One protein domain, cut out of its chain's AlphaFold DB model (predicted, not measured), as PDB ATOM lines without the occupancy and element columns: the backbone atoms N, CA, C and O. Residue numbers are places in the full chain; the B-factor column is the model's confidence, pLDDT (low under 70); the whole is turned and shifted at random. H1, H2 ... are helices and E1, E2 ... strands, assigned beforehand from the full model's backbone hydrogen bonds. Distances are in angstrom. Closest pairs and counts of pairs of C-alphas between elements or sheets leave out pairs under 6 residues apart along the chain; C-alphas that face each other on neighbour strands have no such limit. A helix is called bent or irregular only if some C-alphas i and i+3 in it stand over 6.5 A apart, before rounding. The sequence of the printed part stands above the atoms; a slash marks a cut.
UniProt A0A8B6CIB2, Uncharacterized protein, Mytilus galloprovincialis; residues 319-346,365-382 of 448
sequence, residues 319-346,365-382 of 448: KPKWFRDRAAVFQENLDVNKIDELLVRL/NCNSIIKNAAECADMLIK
ATOM      1  N   LYS A 319     -11.281 -10.335  44.294       60.28
ATOM      2  CA  LYS A 319     -10.562  -9.154  43.804       60.28
ATOM      3  C   LYS A 319      -9.746  -8.515  44.931       60.28
ATOM      4  O   LYS A 319     -10.337  -8.214  45.972       60.28
ATOM      5  N   PRO A 320      -8.442  -8.239  44.733       68.25
ATOM      6  CA  PRO A 320      -7.710  -7.359  45.629       68.25
ATOM      7  C   PRO A 320      -8.334  -5.962  45.567       68.25
ATOM      8  O   PRO A 320      -8.384  -5.330  44.510       68.25
ATOM      9  N   LYS A 321      -8.834  -5.482  46.705       80.81
ATOM     10  CA  LYS A 321      -9.239  -4.094  46.907       80.81
ATOM     11  C   LYS A 321      -8.135  -3.405  47.695       80.81
ATOM     12  O   LYS A 321      -7.782  -3.853  48.780       80.81
ATOM     13  N   TRP A 322      -7.613  -2.297  47.173       80.88
ATOM     14  CA  TRP A 322      -6.601  -1.547  47.906       80.88
ATOM     15  C   TRP A 322      -7.198  -0.876  49.153       80.88
ATOM     16  O   TRP A 322      -8.232  -0.206  49.088       80.88
ATOM     17  N   PHE A 323      -6.520  -1.059  50.282       86.44
ATOM     18  CA  PHE A 323      -6.834  -0.499  51.592       86.44
ATOM     19  C   PHE A 323      -5.569   0.199  52.097       86.44
ATOM     20  O   PHE A 323      -4.528  -0.436  52.258       86.44
ATOM     21  N   ARG A 324      -5.623   1.523  52.294       87.81
ATOM     22  CA  ARG A 324      -4.422   2.335  52.575       87.81
ATOM     23  C   ARG A 324      -3.795   2.008  53.936       87.81
ATOM     24  O   ARG A 324      -2.587   2.135  54.089       87.81
ATOM     25  N   ASP A 325      -4.610   1.548  54.879       93.25
ATOM     26  CA  ASP A 325      -4.232   1.015  56.191       93.25
ATOM     27  C   ASP A 325      -3.524  -0.352  56.129       93.25
ATOM     28  O   ASP A 325      -2.841  -0.721  57.078       93.25
ATOM     29  N   ARG A 326      -3.634  -1.089  55.012       94.44
ATOM     30  CA  ARG A 326      -3.011  -2.417  54.819       94.44
ATOM     31  C   ARG A 326      -1.738  -2.398  53.974       94.44
ATOM     32  O   ARG A 326      -1.111  -3.438  53.803       94.44
ATOM     33  N   ALA A 327      -1.324  -1.225  53.493       91.81
ATOM     34  CA  ALA A 327      -0.167  -1.067  52.613       91.81
ATOM     35  C   ALA A 327       1.144  -1.628  53.204       91.81
ATOM     36  O   ALA A 327       1.907  -2.255  52.476       91.81
ATOM     37  N   ALA A 328       1.380  -1.444  54.510       95.12
ATOM     38  CA  ALA A 328       2.562  -1.980  55.192       95.12
ATOM     39  C   ALA A 328       2.552  -3.518  55.228       95.12
ATOM     40  O   ALA A 328       3.496  -4.141  54.759       95.12
ATOM     41  N   VAL A 329       1.441  -4.125  55.668       94.94
ATOM     42  CA  VAL A 329       1.282  -5.590  55.726       94.94
ATOM     43  C   VAL A 329       1.427  -6.217  54.337       94.94
ATOM     44  O   VAL A 329       2.086  -7.242  54.192       94.94
ATOM     45  N   PHE A 330       0.872  -5.586  53.298       95.69
ATOM     46  CA  PHE A 330       1.069  -6.022  51.913       95.69
ATOM     47  C   PHE A 330       2.550  -5.993  51.510       95.69
ATOM     48  O   PHE A 330       3.052  -6.968  50.962       95.69
ATOM     49  N   GLN A 331       3.258  -4.898  51.803       95.94
ATOM     50  CA  GLN A 331       4.676  -4.741  51.469       95.94
ATOM     51  C   GLN A 331       5.572  -5.736  52.227       95.94
ATOM     52  O   GLN A 331       6.501  -6.279  51.639       95.94
ATOM     53  N   GLU A 332       5.272  -6.010  53.498       96.75
ATOM     54  CA  GLU A 332       5.975  -6.995  54.338       96.75
ATOM     55  C   GLU A 332       5.762  -8.450  53.880       96.75
ATOM     56  O   GLU A 332       6.574  -9.313  54.202       96.75
ATOM     57  N   ASN A 333       4.699  -8.729  53.112       96.56
ATOM     58  CA  ASN A 333       4.377 -10.060  52.581       96.56
ATOM     59  C   ASN A 333       4.719 -10.227  51.083       96.56
ATOM     60  O   ASN A 333       4.328 -11.223  50.469       96.56
ATOM     61  N   LEU A 334       5.461  -9.289  50.480       96.31
ATOM     62  CA  LEU A 334       6.063  -9.490  49.159       96.31
ATOM     63  C   LEU A 334       7.292 -10.402  49.283       96.31
ATOM     64  O   LEU A 334       8.283 -10.049  49.918       96.31
ATOM     65  N   ASP A 335       7.237 -11.575  48.651       96.25
ATOM     66  CA  ASP A 335       8.329 -12.553  48.671       96.25
ATOM     67  C   ASP A 335       9.495 -12.097  47.780       96.25
ATOM     68  O   ASP A 335       9.533 -12.375  46.580       96.25
ATOM     69  N   VAL A 336      10.437 -11.372  48.389       95.88
ATOM     70  CA  VAL A 336      11.614 -10.794  47.721       95.88
ATOM     71  C   VAL A 336      12.423 -11.855  46.970       95.88
ATOM     72  O   VAL A 336      12.830 -11.602  45.843       95.88
ATOM     73  N   ASN A 337      12.565 -13.067  47.516       96.38
ATOM     74  CA  ASN A 337      13.333 -14.135  46.862       96.38
ATOM     75  C   ASN A 337      12.709 -14.522  45.514       96.38
ATOM     76  O   ASN A 337      13.421 -14.646  44.525       96.38
ATOM     77  N   LYS A 338      11.374 -14.634  45.447       96.19
ATOM     78  CA  LYS A 338      10.664 -14.907  44.184       96.19
ATOM     79  C   LYS A 338      10.727 -13.738  43.203       96.19
ATOM     80  O   LYS A 338      10.656 -13.956  41.997       96.19
ATOM     81  N   ILE A 339      10.836 -12.503  43.697       96.31
ATOM     82  CA  ILE A 339      11.051 -11.324  42.849       96.31
ATOM     83  C   ILE A 339      12.460 -11.382  42.243       96.31
ATOM     84  O   ILE A 339      12.593 -11.222  41.032       96.31
ATOM     85  N   ASP A 340      13.483 -11.691  43.039       97.00
ATOM     86  CA  ASP A 340      14.869 -11.815  42.576       97.00
ATOM     87  C   ASP A 340      15.054 -13.004  41.611       97.00
ATOM     88  O   ASP A 340      15.659 -12.843  40.551       97.00
ATOM     89  N   GLU A 341      14.459 -14.170  41.901       96.88
ATOM     90  CA  GLU A 341      14.394 -15.323  40.984       96.88
ATOM     91  C   GLU A 341      13.771 -14.940  39.630       96.88
ATOM     92  O   GLU A 341      14.286 -15.309  38.570       96.88
ATOM     93  N   LEU A 342      12.680 -14.167  39.649       97.12
ATOM     94  CA  LEU A 342      12.000 -13.712  38.438       97.12
ATOM     95  C   LEU A 342      12.808 -12.648  37.679       97.12
ATOM     96  O   LEU A 342      12.779 -12.639  36.451       97.12
ATOM     97  N   LEU A 343      13.554 -11.786  38.378       96.50
ATOM     98  CA  LEU A 343      14.447 -10.790  37.777       96.50
ATOM     99  C   LEU A 343      15.671 -11.432  37.110       96.50
ATOM    100  O   LEU A 343      16.003 -11.053  35.988       96.50
ATOM    101  N   VAL A 344      16.298 -12.431  37.744       97.19
ATOM    102  CA  VAL A 344      17.363 -13.239  37.119       97.19
ATOM    103  C   VAL A 344      16.822 -13.911  35.860       97.19
ATOM    104  O   VAL A 344      17.361 -13.723  34.771       97.19
ATOM    105  N   ARG A 345      15.679 -14.597  35.982       96.12
ATOM    106  CA  ARG A 345      15.036 -15.283  34.858       96.12
ATOM    107  C   ARG A 345      14.608 -14.337  33.733       96.12
ATOM    108  O   ARG A 345      14.600 -14.760  32.586       96.12
ATOM    109  N   LEU A 346      14.269 -13.079  34.027       95.88
ATOM    110  CA  LEU A 346      14.013 -12.044  33.018       95.88
ATOM    111  C   LEU A 346      15.291 -11.593  32.289       95.88
ATOM    112  O   LEU A 346      15.210 -11.219  31.121       95.88
ATOM    113  N   ASN A 365       3.633 -16.113  37.226       95.00
ATOM    114  CA  ASN A 365       4.530 -15.976  38.378       95.00
ATOM    115  C   ASN A 365       4.434 -14.576  39.019       95.00
ATOM    116  O   ASN A 365       4.193 -14.482  40.226       95.00
ATOM    117  N   CYS A 366       4.489 -13.499  38.222       94.75
ATOM    118  CA  CYS A 366       4.225 -12.116  38.658       94.75
ATOM    119  C   CYS A 366       2.900 -11.980  39.430       94.75
ATOM    120  O   CYS A 366       2.852 -11.410  40.523       94.75
ATOM    121  N   ASN A 367       1.808 -12.509  38.866       90.62
ATOM    122  CA  ASN A 367       0.487 -12.438  39.490       90.62
ATOM    123  C   ASN A 367       0.418 -13.243  40.799       90.62
ATOM    124  O   ASN A 367      -0.269 -12.815  41.726       90.62
ATOM    125  N   SER A 368       1.135 -14.368  40.905       94.31
ATOM    126  CA  SER A 368       1.154 -15.198  42.117       94.31
ATOM    127  C   SER A 368       1.739 -14.455  43.327       94.31
ATOM    128  O   SER A 368       1.121 -14.447  44.392       94.31
ATOM    129  N   ILE A 369       2.862 -13.745  43.152       95.81
ATOM    130  CA  ILE A 369       3.536 -12.976  44.211       95.81
ATOM    131  C   ILE A 369       2.591 -11.893  44.754       95.81
ATOM    132  O   ILE A 369       2.366 -11.796  45.961       95.81
ATOM    133  N   ILE A 370       1.966 -11.129  43.851       93.44
ATOM    134  CA  ILE A 370       1.026 -10.049  44.190       93.44
ATOM    135  C   ILE A 370      -0.244 -10.600  44.862       93.44
ATOM    136  O   ILE A 370      -0.745 -10.005  45.818       93.44
ATOM    137  N   LYS A 371      -0.771 -11.734  44.383       89.75
ATOM    138  CA  LYS A 371      -1.971 -12.377  44.942       89.75
ATOM    139  C   LYS A 371      -1.734 -12.869  46.370       89.75
ATOM    140  O   LYS A 371      -2.565 -12.596  47.230       89.75
ATOM    141  N   ASN A 372      -0.598 -13.520  46.623       94.12
ATOM    142  CA  ASN A 372      -0.241 -14.030  47.949       94.12
ATOM    143  C   ASN A 372      -0.096 -12.881  48.965       94.12
ATOM    144  O   ASN A 372      -0.724 -12.916  50.020       94.12
ATOM    145  N   ALA A 373       0.628 -11.813  48.609       95.25
ATOM    146  CA  ALA A 373       0.762 -10.623  49.456       95.25
ATOM    147  C   ALA A 373      -0.594  -9.945  49.754       95.25
ATOM    148  O   ALA A 373      -0.834  -9.478  50.869       95.25
ATOM    149  N   ALA A 374      -1.518  -9.927  48.783       93.31
ATOM    150  CA  ALA A 374      -2.876  -9.410  48.973       93.31
ATOM    151  C   ALA A 374      -3.756 -10.315  49.857       93.31
ATOM    152  O   ALA A 374      -4.639  -9.806  50.552       93.31
ATOM    153  N   GLU A 375      -3.535 -11.633  49.839       93.44
ATOM    154  CA  GLU A 375      -4.235 -12.600  50.694       93.44
ATOM    155  C   GLU A 375      -3.789 -12.459  52.155       93.44
ATOM    156  O   GLU A 375      -4.630 -12.279  53.033       93.44
ATOM    157  N   CYS A 376      -2.475 -12.400  52.403       94.69
ATOM    158  CA  CYS A 376      -1.892 -12.186  53.733       94.69
ATOM    159  C   CYS A 376      -2.297 -10.852  54.395       94.69
ATOM    160  O   CYS A 376      -2.262 -10.738  55.617       94.69
ATOM    161  N   ALA A 377      -2.691  -9.847  53.608       95.69
ATOM    162  CA  ALA A 377      -3.067  -8.516  54.089       95.69
ATOM    163  C   ALA A 377      -4.596  -8.282  54.228       95.69
ATOM    164  O   ALA A 377      -5.016  -7.137  54.420       95.69
ATOM    165  N   ASP A 378      -5.429  -9.332  54.133       93.12
ATOM    166  CA  ASP A 378      -6.914  -9.283  54.101       93.12
ATOM    167  C   ASP A 378      -7.508  -8.444  52.945       93.12
ATOM    168  O   ASP A 378      -8.660  -8.002  52.980       93.12
ATOM    169  N   MET A 379      -6.745  -8.200  51.878       90.44
ATOM    170  CA  MET A 379      -7.145  -7.270  50.810       90.44
ATOM    171  C   MET A 379      -8.068  -7.922  49.768       90.44
ATOM    172  O   MET A 379      -8.605  -7.249  48.888       90.44
ATOM    173  N   LEU A 380      -8.266  -9.236  49.864       86.50
ATOM    174  CA  LEU A 380      -8.985 -10.081  48.916       86.50
ATOM    175  C   LEU A 380     -10.498 -10.170  49.206       86.50
ATOM    176  O   LEU A 380     -10.952 -10.926  50.063       86.50
ATOM    177  N   ILE A 381     -11.315  -9.443  48.431       77.56
ATOM    178  CA  ILE A 381     -12.780  -9.423  48.594       77.56
ATOM    179  C   ILE A 381     -13.472 -10.409  47.648       77.56
ATOM    180  O   ILE A 381     -13.375 -10.304  46.424       77.56
ATOM    181  N   LYS A 382     -14.267 -11.314  48.230       68.88
ATOM    182  CA  LYS A 382     -15.181 -12.228  47.526       68.88
ATOM    183  C   LYS A 382     -16.485 -11.504  47.168       68.88
ATOM    184  O   LYS A 382     -17.313 -11.256  48.043       68.88
TER     185      LYS A 382
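This is residues 319 to 346 and 365 to 382 of the 448 residues of an uncharacterized protein of Mytilus galloprovincialis (UniProt A0A8B6CIB2). Three helices make a thin, elongated piece: H1 and H2 follow one another along one long side, and H3, after the cut, runs back opposite to H2, meeting H2 loosely with its first residues and making a corner with H1 at its last ones. At the end of the piece away from H2, the first two printed residues lie beside the short closing strand E1. The printed part has 46 residues, with three named helices and one named strand in the order H1, H2, H3, E1, and is mostly helix. It is only just compact, close to loose, with a radius of gyration of the C-alphas of 11.2 A, and spans 32 by 20 by 13 A.

The printed part begins with residues 319 to 320, which pair antiparallel with residues 380 to 381 of E1, residues 380 to 382. E1 pairs with no named strand. H1, residues 324 to 332, is irregular, with C-alphas 325 and 328 standing 7.5 A apart. H1 is apart from H2, residues 336 to 346, though a tight link joins them. H3, residues 365 to 376, touches H2 with residues 365 to 369 alone; the closest C-alphas are those of Lys 338 and Ile 369, 7.4 A apart. H2 and H3 stand at a shallow tilt of 13 degrees and run opposite ways. H3 touches H1 with residues 373 to 376 alone, and the two touch only at their ends; the closest C-alphas are those of Phe 330 and Ala 373, 5.2 A apart. H1 and H3 stand at a steep tilt of 60 degrees and run opposite ways. The closest C-alphas of H3 and E1 are those of Ala 374 and Leu 380, 6.1 A apart. E1 is apart from H1 and from H2. In H2 and H3 every O i to N i+4 pair is within hydrogen-bond range; in H1, 3 of 5 are.

H1 runs from C-alpha 324 at (-4.422, 2.335, 52.575) to C-alpha 332, 14.1 A in length. H2 measures 14.9 A from C-alpha 336 to C-alpha 346, the latter at (14.013, -12.044, 33.018). H3 begins at C-alpha 365 and measures 17.1 A to C-alpha 376. E1 measures 6.7 A and ends at C-alpha 382, at (-15.181, -12.228, 47.526).

The two C-alphas farthest apart are those of Val 344 and Lys 382, 34.2 A, while the first and last printed C-alphas, those of Lys 319 and Lys 382, are 6.7 A apart. Residues 347 to 364 are not printed; across this cut, in the link from H2 to H3, C-alphas 346 and 365 are 11.6 A apart. The links H1 to H2 and H3 to E1 are tight. The mean pLDDT of the printed part is 91.5, with residues 319 to 320 and residue 382 under 70.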